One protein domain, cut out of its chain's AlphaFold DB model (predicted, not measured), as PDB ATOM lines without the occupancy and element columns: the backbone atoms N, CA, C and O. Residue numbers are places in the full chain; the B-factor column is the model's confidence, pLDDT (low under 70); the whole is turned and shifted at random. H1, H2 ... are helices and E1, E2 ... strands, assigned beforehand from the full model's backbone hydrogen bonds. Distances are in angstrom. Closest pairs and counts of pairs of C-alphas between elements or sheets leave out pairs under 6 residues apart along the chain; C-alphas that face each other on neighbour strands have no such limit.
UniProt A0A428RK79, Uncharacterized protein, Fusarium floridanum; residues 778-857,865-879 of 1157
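What this domain is: This is residues 778 to 857 and 865 to 879 of the 1157 residues of an uncharacterized protein of Fusarium floridanum (UniProt A0A428RK79). With little regular structure, one short helix, H1, sits between a small three-stranded sheet and a two-stranded ribbon of E1 and E5, amid long loops. The printed part has 95 residues, in the order E1 H1 E2 E3 E4 E5. Both sheets, E3 E2 E4 and E1 E5, are antiparallel; the class is mixed, with 30 residues in named elements. It is compact, with radius of gyration of the C-alphas 12.3 A and spans 34 by 31 by 21 A.

Where its parts are: E2 is residues 831 to 834, E3 843 to 846, E4 867 to 870. H1, residues 816 to 824, is 12.2 A long. E1, residues 778 to 781, begins at C-alpha (4.891, -7.619, -8.356); E5 is residues 874 to 878, 12.3 A.

How they stand to each other: E2 and E3 form a hairpin, with N 844 and O 833 within hydrogen-bond range at 2.8 A; E2 and E4 are antiparallel neighbours, with N 832 and O 869 within hydrogen-bond range at 2.9 A. H1 is on this sheet, height 8.3 A, with every O i to N i+4 pair within hydrogen-bond range. The closest C-alphas of H1 and E1 are Ile 821 and Cys 779, 5.7 A. E1 and E5 pair by N 875 and O 780, 2.7 A.

The domain as a whole: Residues 858 to 864 are not printed, a gap of 11.2 A between C-alphas 857 and 865. The link E1 to H1 is long. Mean pLDDT of the printed part is 73.0; 37 residues are under 70.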
ATOM      1  N   HIS A 778       5.161  -8.616  -9.397       59.88
ATOM      2  CA  HIS A 778       4.891  -7.619  -8.356       59.88
ATOM      3  C   HIS A 778       4.541  -8.305  -7.026       59.88
ATOM      4  O   HIS A 778       3.867  -9.333  -7.028       59.88
ATOM      5  N   CYS A 779       4.980  -7.735  -5.901       55.41
ATOM      6  CA  CYS A 779       4.581  -8.140  -4.553       55.41
ATOM      7  C   CYS A 779       4.091  -6.923  -3.774       55.41
ATOM      8  O   CYS A 779       4.775  -5.906  -3.749       55.41
ATOM      9  N   GLY A 780       2.972  -7.070  -3.070       53.44
ATOM     10  CA  GLY A 780       2.562  -6.176  -1.985       53.44
ATOM     11  C   GLY A 780       2.307  -6.983  -0.713       53.44
ATOM     12  O   GLY A 780       2.172  -8.203  -0.779       53.44
ATOM     13  N   GLN A 781       2.235  -6.341   0.450       53.81
ATOM     14  CA  GLN A 781       1.925  -7.041   1.702       53.81
ATOM     15  C   GLN A 781       0.517  -7.670   1.652       53.81
ATOM     16  O   GLN A 781      -0.405  -7.114   1.049       53.81
ATOM     17  N   ALA A 782       0.347  -8.858   2.232       43.22
ATOM     18  CA  ALA A 782      -0.894  -9.621   2.155       43.22
ATOM     19  C   ALA A 782      -1.947  -9.089   3.141       43.22
ATOM     20  O   ALA A 782      -1.736  -9.102   4.351       43.22
ATOM     21  N   TRP A 783      -3.105  -8.665   2.620       37.59
ATOM     22  CA  TRP A 783      -4.210  -8.119   3.413       37.59
ATOM     23  C   TRP A 783      -5.495  -8.959   3.277       37.59
ATOM     24  O   TRP A 783      -5.919  -9.226   2.149       37.59
ATOM     25  N   PRO A 784      -6.159  -9.335   4.391       36.25
ATOM     26  CA  PRO A 784      -5.695  -9.204   5.778       36.25
ATOM     27  C   PRO A 784      -4.492 -10.118   6.074       36.25
ATOM     28  O   PRO A 784      -4.391 -11.206   5.507       36.25
ATOM     29  N   THR A 785      -3.621  -9.692   6.992       41.34
ATOM     30  CA  THR A 785      -2.400 -10.419   7.379       41.34
ATOM     31  C   THR A 785      -2.722 -11.864   7.793       41.34
ATOM     32  O   THR A 785      -3.531 -12.062   8.708       41.34
ATOM     33  N   PRO A 786      -2.147 -12.903   7.151       47.94
ATOM     34  CA  PRO A 786      -2.559 -14.277   7.422       47.94
ATOM     35  C   PRO A 786      -2.099 -14.760   8.807       47.94
ATOM     36  O   PRO A 786      -0.931 -14.666   9.162       47.94
ATOM     37  N   THR A 787      -3.005 -15.356   9.585       45.81
ATOM     38  CA  THR A 787      -2.807 -15.701  11.013       45.81
ATOM     39  C   THR A 787      -1.968 -16.967  11.275       45.81
ATOM     40  O   THR A 787      -2.232 -17.715  12.221       45.81
ATOM     41  N   LYS A 788      -0.994 -17.267  10.406       56.72
ATOM     42  CA  LYS A 788      -0.181 -18.502  10.428       56.72
ATOM     43  C   LYS A 788       1.290 -18.303  10.041       56.72
ATOM     44  O   LYS A 788       2.125 -18.824  10.781       56.72
ATOM     45  N   PRO A 789       1.630 -17.640   8.918       74.62
ATOM     46  CA  PRO A 789       2.991 -17.170   8.700       74.62
ATOM     47  C   PRO A 789       3.405 -16.165   9.773       74.62
ATOM     48  O   PRO A 789       2.572 -15.520  10.412       74.62
ATOM     49  N   ILE A 790       4.711 -16.042   9.955       70.19
ATOM     50  CA  ILE A 790       5.339 -15.049  10.812       70.19
ATOM     51  C   ILE A 790       5.788 -13.887   9.927       70.19
ATOM     52  O   ILE A 790       6.640 -14.057   9.056       70.19
ATOM     53  N   CYS A 791       5.235 -12.707  10.179       72.19
ATOM     54  CA  CYS A 791       5.614 -11.468   9.510       72.19
ATOM     55  C   CYS A 791       6.486 -10.621  10.444       72.19
ATOM     56  O   CYS A 791       6.248 -10.608  11.649       72.19
ATOM     57  N   GLU A 792       7.479  -9.930   9.882       67.38
ATOM     58  CA  GLU A 792       8.260  -8.861  10.533       67.38
ATOM     59  C   GLU A 792       8.942  -9.239  11.866       67.38
ATOM     60  O   GLU A 792       9.225  -8.401  12.723       67.38
ATOM     61  N   LYS A 793       9.300 -10.516  12.033       68.44
ATOM     62  CA  LYS A 793      10.003 -11.005  13.221       68.44
ATOM     63  C   LYS A 793      11.469 -10.582  13.203       68.44
ATOM     64  O   LYS A 793      12.274 -11.109  12.430       68.44
ATOM     65  N   ARG A 794      11.831  -9.676  14.112       64.56
ATOM     66  CA  ARG A 794      13.220  -9.266  14.341       64.56
ATOM     67  C   ARG A 794      14.059 -10.402  14.953       64.56
ATOM     68  O   ARG A 794      13.579 -11.153  15.802       64.56
ATOM     69  N   GLY A 795      15.321 -10.509  14.539       69.00
ATOM     70  CA  GLY A 795      16.340 -11.375  15.143       69.00
ATOM     71  C   GLY A 795      17.106 -12.229  14.129       69.00
ATOM     72  O   GLY A 795      16.912 -12.126  12.917       69.00
ATOM     73  N   ARG A 796      17.994 -13.099  14.627       76.06
ATOM     74  CA  ARG A 796      18.869 -13.935  13.791       76.06
ATOM     75  C   ARG A 796      18.443 -15.414  13.824       76.06
ATOM     76  O   ARG A 796      18.671 -16.069  14.838       76.06
ATOM     77  N   PRO A 797      17.850 -15.964  12.751       78.00
ATOM     78  CA  PRO A 797      17.434 -17.366  12.704       78.00
ATOM     79  C   PRO A 797      18.625 -18.345  12.717       78.00
ATOM     80  O   PRO A 797      19.610 -18.143  12.003       78.00
ATOM     81  N   GLU A 798      18.507 -19.462  13.444       78.56
ATOM     82  CA  GLU A 798      19.462 -20.594  13.453       78.56
ATOM     83  C   GLU A 798      19.347 -21.480  12.192       78.56
ATOM     84  O   GLU A 798      19.294 -22.710  12.240       78.56
ATOM     85  N   ALA A 799      19.328 -20.849  11.021       77.25
ATOM     86  CA  ALA A 799      19.323 -21.526   9.733       77.25
ATOM     87  C   ALA A 799      20.384 -20.941   8.797       77.25
ATOM     88  O   ALA A 799      20.847 -19.810   8.948       77.25
ATOM     89  N   ARG A 800      20.770 -21.730   7.789       78.62
ATOM     90  CA  ARG A 800      21.602 -21.227   6.695       78.62
ATOM     91  C   ARG A 800      20.741 -20.356   5.799       78.62
ATOM     92  O   ARG A 800      20.010 -20.874   4.959       78.62
ATOM     93  N   TYR A 801      20.845 -19.052   5.992       84.44
ATOM     94  CA  TYR A 801      20.381 -18.083   5.020       84.44
ATOM     95  C   TYR A 801      21.349 -17.981   3.838       84.44
ATOM     96  O   TYR A 801      22.532 -18.316   3.934       84.44
ATOM     97  N   TYR A 802      20.816 -17.518   2.716       86.06
ATOM     98  CA  TYR A 802      21.507 -17.346   1.449       86.06
ATOM     99  C   TYR A 802      21.464 -15.868   1.062       86.06
ATOM    100  O   TYR A 802      20.459 -15.194   1.281       86.06
ATOM    101  N   GLN A 803      22.558 -15.390   0.484       86.50
ATOM    102  CA  GLN A 803      22.676 -14.098  -0.184       86.50
ATOM    103  C   GLN A 803      23.025 -14.366  -1.647       86.50
ATOM    104  O   GLN A 803      23.680 -15.370  -1.943       86.50
ATOM    105  N   TYR A 804      22.660 -13.447  -2.532       80.56
ATOM    106  CA  TYR A 804      23.108 -13.434  -3.921       80.56
ATOM    107  C   TYR A 804      23.650 -12.049  -4.254       80.56
ATOM    108  O   TYR A 804      23.146 -11.048  -3.745       80.56
ATOM    109  N   THR A 805      24.661 -11.972  -5.109       75.56
ATOM    110  CA  THR A 805      25.111 -10.688  -5.660       75.56
ATOM    111  C   THR A 805      24.066 -10.091  -6.602       75.56
ATOM    112  O   THR A 805      23.237 -10.810  -7.167       75.56
ATOM    113  N   LEU A 806      24.131  -8.778  -6.832       66.25
ATOM    114  CA  LEU A 806      23.351  -8.131  -7.893       66.25
ATOM    115  C   LEU A 806      23.680  -8.679  -9.301       66.25
ATOM    116  O   LEU A 806      22.830  -8.601 -10.178       66.25
ATOM    117  N   GLU A 807      24.844  -9.301  -9.527       65.94
ATOM    118  CA  GLU A 807      25.141 -10.001 -10.791       65.94
ATOM    119  C   GLU A 807      24.374 -11.337 -10.907       65.94
ATOM    120  O   GLU A 807      23.812 -11.651 -11.958       65.94
ATOM    121  N   GLU A 808      24.282 -12.112  -9.821       69.62
ATOM    122  CA  GLU A 808      23.536 -13.382  -9.776       69.62
ATOM    123  C   GLU A 808      22.009 -13.187  -9.731       69.62
ATOM    124  O   GLU A 808      21.248 -14.010 -10.254       69.62
ATOM    125  N   LYS A 809      21.551 -12.117  -9.070       72.31
ATOM    126  CA  LYS A 809      20.138 -11.765  -8.857       72.31
ATOM    127  C   LYS A 809      19.950 -10.232  -8.942       72.31
ATOM    128  O   LYS A 809      19.788  -9.585  -7.903       72.31
ATOM    129  N   PRO A 810      19.882  -9.649 -10.159       58.88
ATOM    130  CA  PRO A 810      19.766  -8.195 -10.412       58.88
ATOM    131  C   PRO A 810      18.374  -7.597 -10.113       58.88
ATOM    132  O   PRO A 810      17.949  -6.631 -10.738       58.88
ATOM    133  N   LEU A 811      17.618  -8.227  -9.214       59.53
ATOM    134  CA  LEU A 811      16.234  -7.883  -8.863       59.53
ATOM    135  C   LEU A 811      16.079  -7.537  -7.374       59.53
ATOM    136  O   LEU A 811      15.051  -6.990  -6.977       59.53
ATOM    137  N   GLN A 812      17.102  -7.863  -6.579       67.88
ATOM    138  CA  GLN A 812      17.230  -7.478  -5.180       67.88
ATOM    139  C   GLN A 812      17.460  -5.970  -5.069       67.88
ATOM    140  O   GLN A 812      17.997  -5.347  -5.981       67.88
ATOM    141  N   ASP A 813      17.075  -5.409  -3.933       67.69
ATOM    142  CA  ASP A 813      17.211  -3.995  -3.593       67.69
ATOM    143  C   ASP A 813      17.115  -3.877  -2.063       67.69
ATOM    144  O   ASP A 813      16.784  -4.869  -1.406       67.69
ATOM    145  N   LEU A 814      17.339  -2.694  -1.488       65.12
ATOM    146  CA  LEU A 814      17.087  -2.464  -0.050       65.12
ATOM    147  C   LEU A 814      15.583  -2.361   0.291       65.12
ATOM    148  O   LEU A 814      15.203  -2.269   1.456       65.12
ATOM    149  N   ASP A 815      14.713  -2.418  -0.720       69.62
ATOM    150  CA  ASP A 815      13.263  -2.541  -0.575       69.62
ATOM    151  C   ASP A 815      12.846  -3.976  -0.195       69.62
ATOM    152  O   ASP A 815      13.106  -4.954  -0.906       69.62
ATOM    153  N   ILE A 816      12.095  -4.096   0.902       66.62
ATOM    154  CA  ILE A 816      11.506  -5.352   1.378       66.62
ATOM    155  C   ILE A 816      10.623  -6.035   0.316       66.62
ATOM    156  O   ILE A 816      10.614  -7.264   0.239       66.62
ATOM    157  N   GLN A 817       9.951  -5.286  -0.568       71.00
ATOM    158  CA  GLN A 817       9.156  -5.846  -1.671       71.00
ATOM    159  C   GLN A 817      10.040  -6.425  -2.790       71.00
ATOM    160  O   GLN A 817       9.635  -7.372  -3.472       71.00
ATOM    161  N   ARG A 818      11.275  -5.931  -2.956       73.50
ATOM    162  CA  ARG A 818      12.271  -6.491  -3.888       73.50
ATOM    163  C   ARG A 818      12.895  -7.774  -3.362       73.50
ATOM    164  O   ARG A 818      13.092  -8.720  -4.132       73.50
ATOM    165  N   CYS A 819      13.098  -7.866  -2.051       82.06
ATOM    166  CA  CYS A 819      13.395  -9.143  -1.412       82.06
ATOM    167  C   CYS A 819      12.196 -10.108  -1.503       82.06
ATOM    168  O   CYS A 819      12.393 -11.269  -1.863       82.06
ATOM    169  N   ALA A 820      10.955  -9.635  -1.320       81.56
ATOM    170  CA  ALA A 820       9.748 -10.454  -1.477       81.56
ATOM    171  C   ALA A 820       9.620 -11.048  -2.890       81.56
ATOM    172  O   ALA A 820       9.488 -12.264  -3.032       81.56
ATOM    173  N   ILE A 821       9.732 -10.232  -3.949       76.19
ATOM    174  CA  ILE A 821       9.595 -10.713  -5.337       76.19
ATOM    175  C   ILE A 821      10.779 -11.576  -5.775       76.19
ATOM    176  O   ILE A 821      10.594 -12.532  -6.529       76.19
ATOM    177  N   THR A 822      11.985 -11.309  -5.264       81.38
ATOM    178  CA  THR A 822      13.140 -12.183  -5.508       81.38
ATOM    179  C   THR A 822      12.969 -13.531  -4.803       81.38
ATOM    180  O   THR A 822      13.325 -14.551  -5.389       81.38
ATOM    181  N   CYS A 823      12.380 -13.561  -3.601       88.94
ATOM    182  CA  CYS A 823      12.026 -14.797  -2.901       88.94
ATOM    183  C   CYS A 823      10.913 -15.560  -3.639       88.94
ATOM    184  O   CYS A 823      11.086 -16.739  -3.926       88.94
ATOM    185  N   ALA A 824       9.833 -14.890  -4.059       82.38
ATOM    186  CA  ALA A 824       8.776 -15.499  -4.874       82.38
ATOM    187  C   ALA A 824       9.306 -16.104  -6.184       82.38
ATOM    188  O   ALA A 824       8.863 -17.168  -6.601       82.38
ATOM    189  N   TYR A 825      10.294 -15.461  -6.812       79.06
ATOM    190  CA  TYR A 825      10.971 -15.944  -8.020       79.06
ATOM    191  C   TYR A 825      12.025 -17.051  -7.753       79.06
ATOM    192  O   TYR A 825      12.861 -17.353  -8.612       79.06
ATOM    193  N   MET A 826      12.043 -17.658  -6.563       84.19
ATOM    194  CA  MET A 826      12.919 -18.783  -6.230       84.19
ATOM    195  C   MET A 826      12.113 -19.958  -5.678       84.19
ATOM    196  O   MET A 826      11.632 -19.903  -4.551       84.19
ATOM    197  N   ASP A 827      12.077 -21.056  -6.443       78.19
ATOM    198  CA  ASP A 827      11.371 -22.317  -6.139       78.19
ATOM    199  C   ASP A 827      11.671 -22.918  -4.748       78.19
ATOM    200  O   ASP A 827      10.977 -23.830  -4.299       78.19
ATOM    201  N   ASP A 828      12.740 -22.462  -4.085       84.88
ATOM    202  CA  ASP A 828      13.176 -22.923  -2.771       84.88
ATOM    203  C   ASP A 828      13.304 -21.820  -1.702       84.88
ATOM    204  O   ASP A 828      13.920 -22.067  -0.667       84.88
ATOM    205  N   CYS A 829      12.695 -20.642  -1.895       91.44
ATOM    206  CA  CYS A 829      12.624 -19.585  -0.879       91.44
ATOM    207  C   CYS A 829      11.265 -19.552  -0.158       91.44
ATOM    208  O   CYS A 829      10.209 -19.588  -0.782       91.44
ATOM    209  N   PHE A 830      11.301 -19.459   1.174       89.06
ATOM    210  CA  PHE A 830      10.116 -19.472   2.043       89.06
ATOM    211  C   PHE A 830      10.055 -18.286   3.008       89.06
ATOM    212  O   PHE A 830       8.959 -17.899   3.401       89.06
ATOM    213  N   SER A 831      11.204 -17.705   3.366       89.81
ATOM    214  CA  SER A 831      11.295 -16.495   4.194       89.81
ATOM    215  C   SER A 831      12.437 -15.606   3.714       89.81
ATOM    216  O   SER A 831      13.407 -16.107   3.140       89.81
ATOM    217  N   PHE A 832      12.367 -14.306   3.985       91.31
ATOM    218  CA  PHE A 832      13.388 -13.344   3.566       91.31
ATOM    219  C   PHE A 832      13.533 -12.171   4.550       91.31
ATOM    220  O   PHE A 832      12.694 -11.978   5.429       91.31
ATOM    221  N   SER A 833      14.608 -11.398   4.391       86.69
ATOM    222  CA  SER A 833      14.887 -10.138   5.098       86.69
ATOM    223  C   SER A 833      15.665  -9.196   4.177       86.69
ATOM    224  O   SER A 833      16.381  -9.656   3.286       86.69
ATOM    225  N   VAL A 834      15.579  -7.888   4.420       81.06
ATOM    226  CA  VAL A 834      16.523  -6.904   3.857       81.06
ATOM    227  C   VAL A 834      17.880  -7.051   4.554       81.06
ATOM    228  O   VAL A 834      17.936  -7.426   5.729       81.06
ATOM    229  N   ASN A 835      18.964  -6.787   3.827       80.81
ATOM    230  CA  ASN A 835      20.332  -6.723   4.328       80.81
ATOM    231  C   ASN A 835      20.872  -5.285   4.190       80.81
ATOM    232  O   ASN A 835      21.369  -4.945   3.115       80.81
ATOM    233  N   PRO A 836      20.795  -4.441   5.236       65.44
ATOM    234  CA  PRO A 836      21.327  -3.078   5.172       65.44
ATOM    235  C   PRO A 836      22.865  -3.040   5.094       65.44
ATOM    236  O   PRO A 836      23.423  -2.053   4.627       65.44
ATOM    237  N   ASP A 837      23.544  -4.118   5.501       72.12
ATOM    238  CA  ASP A 837      24.993  -4.142   5.744       72.12
ATOM    239  C   ASP A 837      25.846  -4.359   4.472       72.12
ATOM    240  O   ASP A 837      27.065  -4.192   4.501       72.12
ATOM    241  N   ASP A 838      25.241  -4.779   3.352       71.12
ATOM    242  CA  ASP A 838      25.933  -4.975   2.067       71.12
ATOM    243  C   ASP A 838      24.982  -4.698   0.885       71.12
ATOM    244  O   ASP A 838      24.212  -5.589   0.498       71.12
ATOM    245  N   PRO A 839      25.043  -3.505   0.258       66.44
ATOM    246  CA  PRO A 839      24.168  -3.143  -0.859       66.44
ATOM    247  C   PRO A 839      24.442  -3.941  -2.144       66.44
ATOM    248  O   PRO A 839      23.599  -3.952  -3.038       66.44
ATOM    249  N   ASN A 840      25.566  -4.666  -2.248       71.94
ATOM    250  CA  ASN A 840      25.801  -5.602  -3.356       71.94
ATOM    251  C   ASN A 840      25.098  -6.954  -3.139       71.94
ATOM    252  O   ASN A 840      25.011  -7.750  -4.080       71.94
ATOM    253  N   LYS A 841      24.599  -7.218  -1.922       79.12
ATOM    254  CA  LYS A 841      23.773  -8.379  -1.553       79.12
ATOM    255  C   LYS A 841      22.607  -7.953  -0.638       79.12
ATOM    256  O   LYS A 841      22.540  -8.417   0.504       79.12
ATOM    257  N   PRO A 842      21.683  -7.088  -1.095       76.75
ATOM    258  CA  PRO A 842      20.774  -6.355  -0.210       76.75
ATOM    259  C   PRO A 842      19.589  -7.184   0.326       76.75
ATOM    260  O   PRO A 842      18.736  -6.652   1.029       76.75
ATOM    261  N   CYS A 843      19.547  -8.497   0.062       88.50
ATOM    262  CA  CYS A 843      18.543  -9.418   0.596       88.50
ATOM    263  C   CYS A 843      19.169 -10.684   1.207       88.50
ATOM    264  O   CYS A 843      20.116 -11.265   0.670       88.50
ATOM    265  N   TYR A 844      18.559 -11.162   2.291       91.12
ATOM    266  CA  TYR A 844      18.762 -12.493   2.861       91.12
ATOM    267  C   TYR A 844      17.556 -13.395   2.565       91.12
ATOM    268  O   TYR A 844      16.412 -12.955   2.655       91.12
ATOM    269  N   PHE A 845      17.802 -14.678   2.291       92.19
ATOM    270  CA  PHE A 845      16.766 -15.666   1.958       92.19
ATOM    271  C   PHE A 845      16.907 -16.962   2.761       92.19
ATOM    272  O   PHE A 845      18.019 -17.445   2.978       92.19
ATOM    273  N   LEU A 846      15.787 -17.579   3.139       90.88
ATOM    274  CA  LEU A 846      15.719 -18.871   3.825       90.88
ATOM    275  C   LEU A 846      14.912 -19.897   3.035       90.88
ATOM    276  O   LEU A 846      13.841 -19.602   2.506       90.88
ATOM    277  N   LYS A 847      15.394 -21.144   3.064       91.00
ATOM    278  CA  LYS A 847      14.747 -22.315   2.442       91.00
ATOM    279  C   LYS A 847      13.809 -23.068   3.391       91.00
ATOM    280  O   LYS A 847      13.605 -24.271   3.257       91.00
ATOM    281  N   GLN A 848      13.327 -22.359   4.407       86.00
ATOM    282  CA  GLN A 848      12.495 -22.837   5.509       86.00
ATOM    283  C   GLN A 848      11.610 -21.679   5.977       86.00
ATOM    284  O   GLN A 848      11.982 -20.512   5.796       86.00
ATOM    285  N   ARG A 849      10.470 -21.998   6.590       87.31
ATOM    286  CA  ARG A 849       9.581 -21.000   7.207       87.31
ATOM    287  C   ARG A 849      10.144 -20.527   8.543       87.31
ATOM    288  O   ARG A 849      10.760 -21.311   9.267       87.31
ATOM    289  N   LEU A 850       9.866 -19.293   8.945       83.44
ATOM    290  CA  LEU A 850      10.311 -18.750  10.239       83.44
ATOM    291  C   LEU A 850       9.702 -19.482  11.448       83.44
ATOM    292  O   LEU A 850      10.237 -19.411  12.553       83.44
ATOM    293  N   SER A 851       8.592 -20.192  11.237       78.50
ATOM    294  CA  SER A 851       7.949 -21.081  12.215       78.50
ATOM    295  C   SER A 851       8.622 -22.459  12.347       78.50
ATOM    296  O   SER A 851       8.358 -23.178  13.310       78.50
ATOM    297  N   GLU A 852       9.514 -22.823  11.421       82.62
ATOM    298  CA  GLU A 852      10.286 -24.078  11.421       82.62
ATOM    299  C   GLU A 852      11.722 -23.893  11.947       82.62
ATOM    300  O   GLU A 852      12.430 -24.876  12.176       82.62
ATOM    301  N   VAL A 853      12.160 -22.643  12.133       78.81
ATOM    302  CA  VAL A 853      13.542 -22.277  12.469       78.81
ATOM    303  C   VAL A 853      13.621 -21.685  13.885       78.81
ATOM    304  O   VAL A 853      12.861 -20.767  14.202       78.81
ATOM    305  N   PRO A 854      14.544 -22.148  14.753       77.31
ATOM    306  CA  PRO A 854      14.779 -21.512  16.045       77.31
ATOM    307  C   PRO A 854      15.294 -20.079  15.881       77.31
ATOM    308  O   PRO A 854      16.155 -19.801  15.050       77.31
ATOM    309  N   PHE A 855      14.794 -19.176  16.719       74.00
ATOM    310  CA  PHE A 855      15.392 -17.862  16.946       74.00
ATOM    311  C   PHE A 855      15.922 -17.881  18.386       74.00
ATOM    312  O   PHE A 855      15.098 -17.883  19.304       74.00
ATOM    313  N   PRO A 856      17.244 -17.987  18.607       64.62
ATOM    314  CA  PRO A 856      17.826 -17.880  19.938       64.62
ATOM    315  C   PRO A 856      17.689 -16.449  20.475       64.62
ATOM    316  O   PRO A 856      17.537 -15.495  19.710       64.62
ATOM    317  N   GLU A 857      17.782 -16.300  21.797       55.34
ATOM    318  CA  GLU A 857      17.932 -14.986  22.433       55.34
ATOM    319  C   GLU A 857      19.207 -14.293  21.898       55.34
ATOM    320  O   GLU A 857      20.226 -14.969  21.683       55.34
ATOM    321  N   ASN A 865      20.466  -7.214  13.732       60.94
ATOM    322  CA  ASN A 865      19.096  -7.392  14.241       60.94
ATOM    323  C   ASN A 865      18.042  -7.286  13.110       60.94
ATOM    324  O   ASN A 865      17.152  -6.430  13.116       60.94
ATOM    325  N   LEU A 866      18.198  -8.165  12.117       68.75
ATOM    326  CA  LEU A 866      17.435  -8.250  10.864       68.75
ATOM    327  C   LEU A 866      15.928  -8.480  11.086       68.75
ATOM    328  O   LEU A 866      15.549  -9.171  12.031       68.75
ATOM    329  N   ILE A 867      15.078  -7.946  10.201       72.31
ATOM    330  CA  ILE A 867      13.612  -8.108  10.237       72.31
ATOM    331  C   ILE A 867      13.193  -9.143   9.187       72.31
ATOM    332  O   ILE A 867      13.279  -8.888   7.987       72.31
ATOM    333  N   TRP A 868      12.714 -10.302   9.638       81.94
ATOM    334  CA  TRP A 868      12.363 -11.427   8.771       81.94
ATOM    335  C   TRP A 868      10.855 -11.581   8.568       81.94
ATOM    336  O   TRP A 868      10.090 -11.535   9.530       81.94
ATOM    337  N   SER A 869      10.446 -11.907   7.341       83.56
ATOM    338  CA  SER A 869       9.069 -12.301   7.011       83.56
ATOM    339  C   SER A 869       9.030 -13.632   6.257       83.56
ATOM    340  O   SER A 869       9.832 -13.862   5.348       83.56
ATOM    341  N   ASP A 870       8.077 -14.500   6.605       87.00
ATOM    342  CA  ASP A 870       7.621 -15.591   5.735       87.00
ATOM    343  C   ASP A 870       7.058 -14.988   4.428       87.00
ATOM    344  O   ASP A 870       6.386 -13.953   4.440       87.00
ATOM    345  N   LEU A 871       7.270 -15.651   3.289       83.81
ATOM    346  CA  LEU A 871       6.823 -15.171   1.973       83.81
ATOM    347  C   LEU A 871       5.295 -14.997   1.886       83.81
ATOM    348  O   LEU A 871       4.813 -14.100   1.205       83.81
ATOM    349  N   GLU A 872       4.530 -15.802   2.628       80.00
ATOM    350  CA  GLU A 872       3.060 -15.720   2.699       80.00
ATOM    351  C   GLU A 872       2.537 -14.428   3.354       80.00
ATOM    352  O   GLU A 872       1.342 -14.148   3.283       80.00
ATOM    353  N   CYS A 873       3.410 -13.611   3.953       69.12
ATOM    354  CA  CYS A 873       3.083 -12.245   4.365       69.12
ATOM    355  C   CYS A 873       2.949 -11.275   3.177       69.12
ATOM    356  O   CYS A 873       2.584 -10.118   3.382       69.12
ATOM    357  N   PHE A 874       3.238 -11.718   1.944       75.69
ATOM    358  CA  PHE A 874       3.200 -10.911   0.726       75.69
ATOM    359  C   PHE A 874       2.370 -11.590  -0.374       75.69
ATOM    360  O   PHE A 874       2.594 -12.740  -0.750       75.69
ATOM    361  N   ASN A 875       1.422 -10.842  -0.938       61.56
ATOM    362  CA  ASN A 875       0.701 -11.202  -2.153       61.56
ATOM    363  C   ASN A 875       1.616 -10.950  -3.360       61.56
ATOM    364  O   ASN A 875       1.643  -9.851  -3.919       61.56
ATOM    365  N   CYS A 876       2.381 -11.974  -3.729       69.38
ATOM    366  CA  CYS A 876       3.292 -11.966  -4.869       69.38
ATOM    367  C   CYS A 876       2.660 -12.598  -6.117       69.38
ATOM    368  O   CYS A 876       2.088 -13.684  -6.051       69.38
ATOM    369  N   PHE A 877       2.820 -11.944  -7.267       63.22
ATOM    370  CA  PHE A 877       2.304 -12.385  -8.563       63.22
ATOM    371  C   PHE A 877       3.422 -12.384  -9.610       63.22
ATOM    372  O   PHE A 877       3.957 -11.323  -9.942       63.22
ATOM    373  N   LEU A 878       3.760 -13.555 -10.157       66.81
ATOM    374  CA  LEU A 878       4.797 -13.711 -11.183       66.81
ATOM    375  C   LEU A 878       4.226 -13.634 -12.610       66.81
ATOM    376  O   LEU A 878       3.150 -14.161 -12.905       66.81
ATOM    377  N   CYS A 879       4.981 -13.028 -13.528       59.25
ATOM    378  CA  CYS A 879       4.615 -12.863 -14.936       59.25
ATOM    379  C   CYS A 879       4.712 -14.192 -15.708       59.25
ATOM    380  O   CYS A 879       5.676 -14.453 -16.430       59.25
TER     381      CYS A 879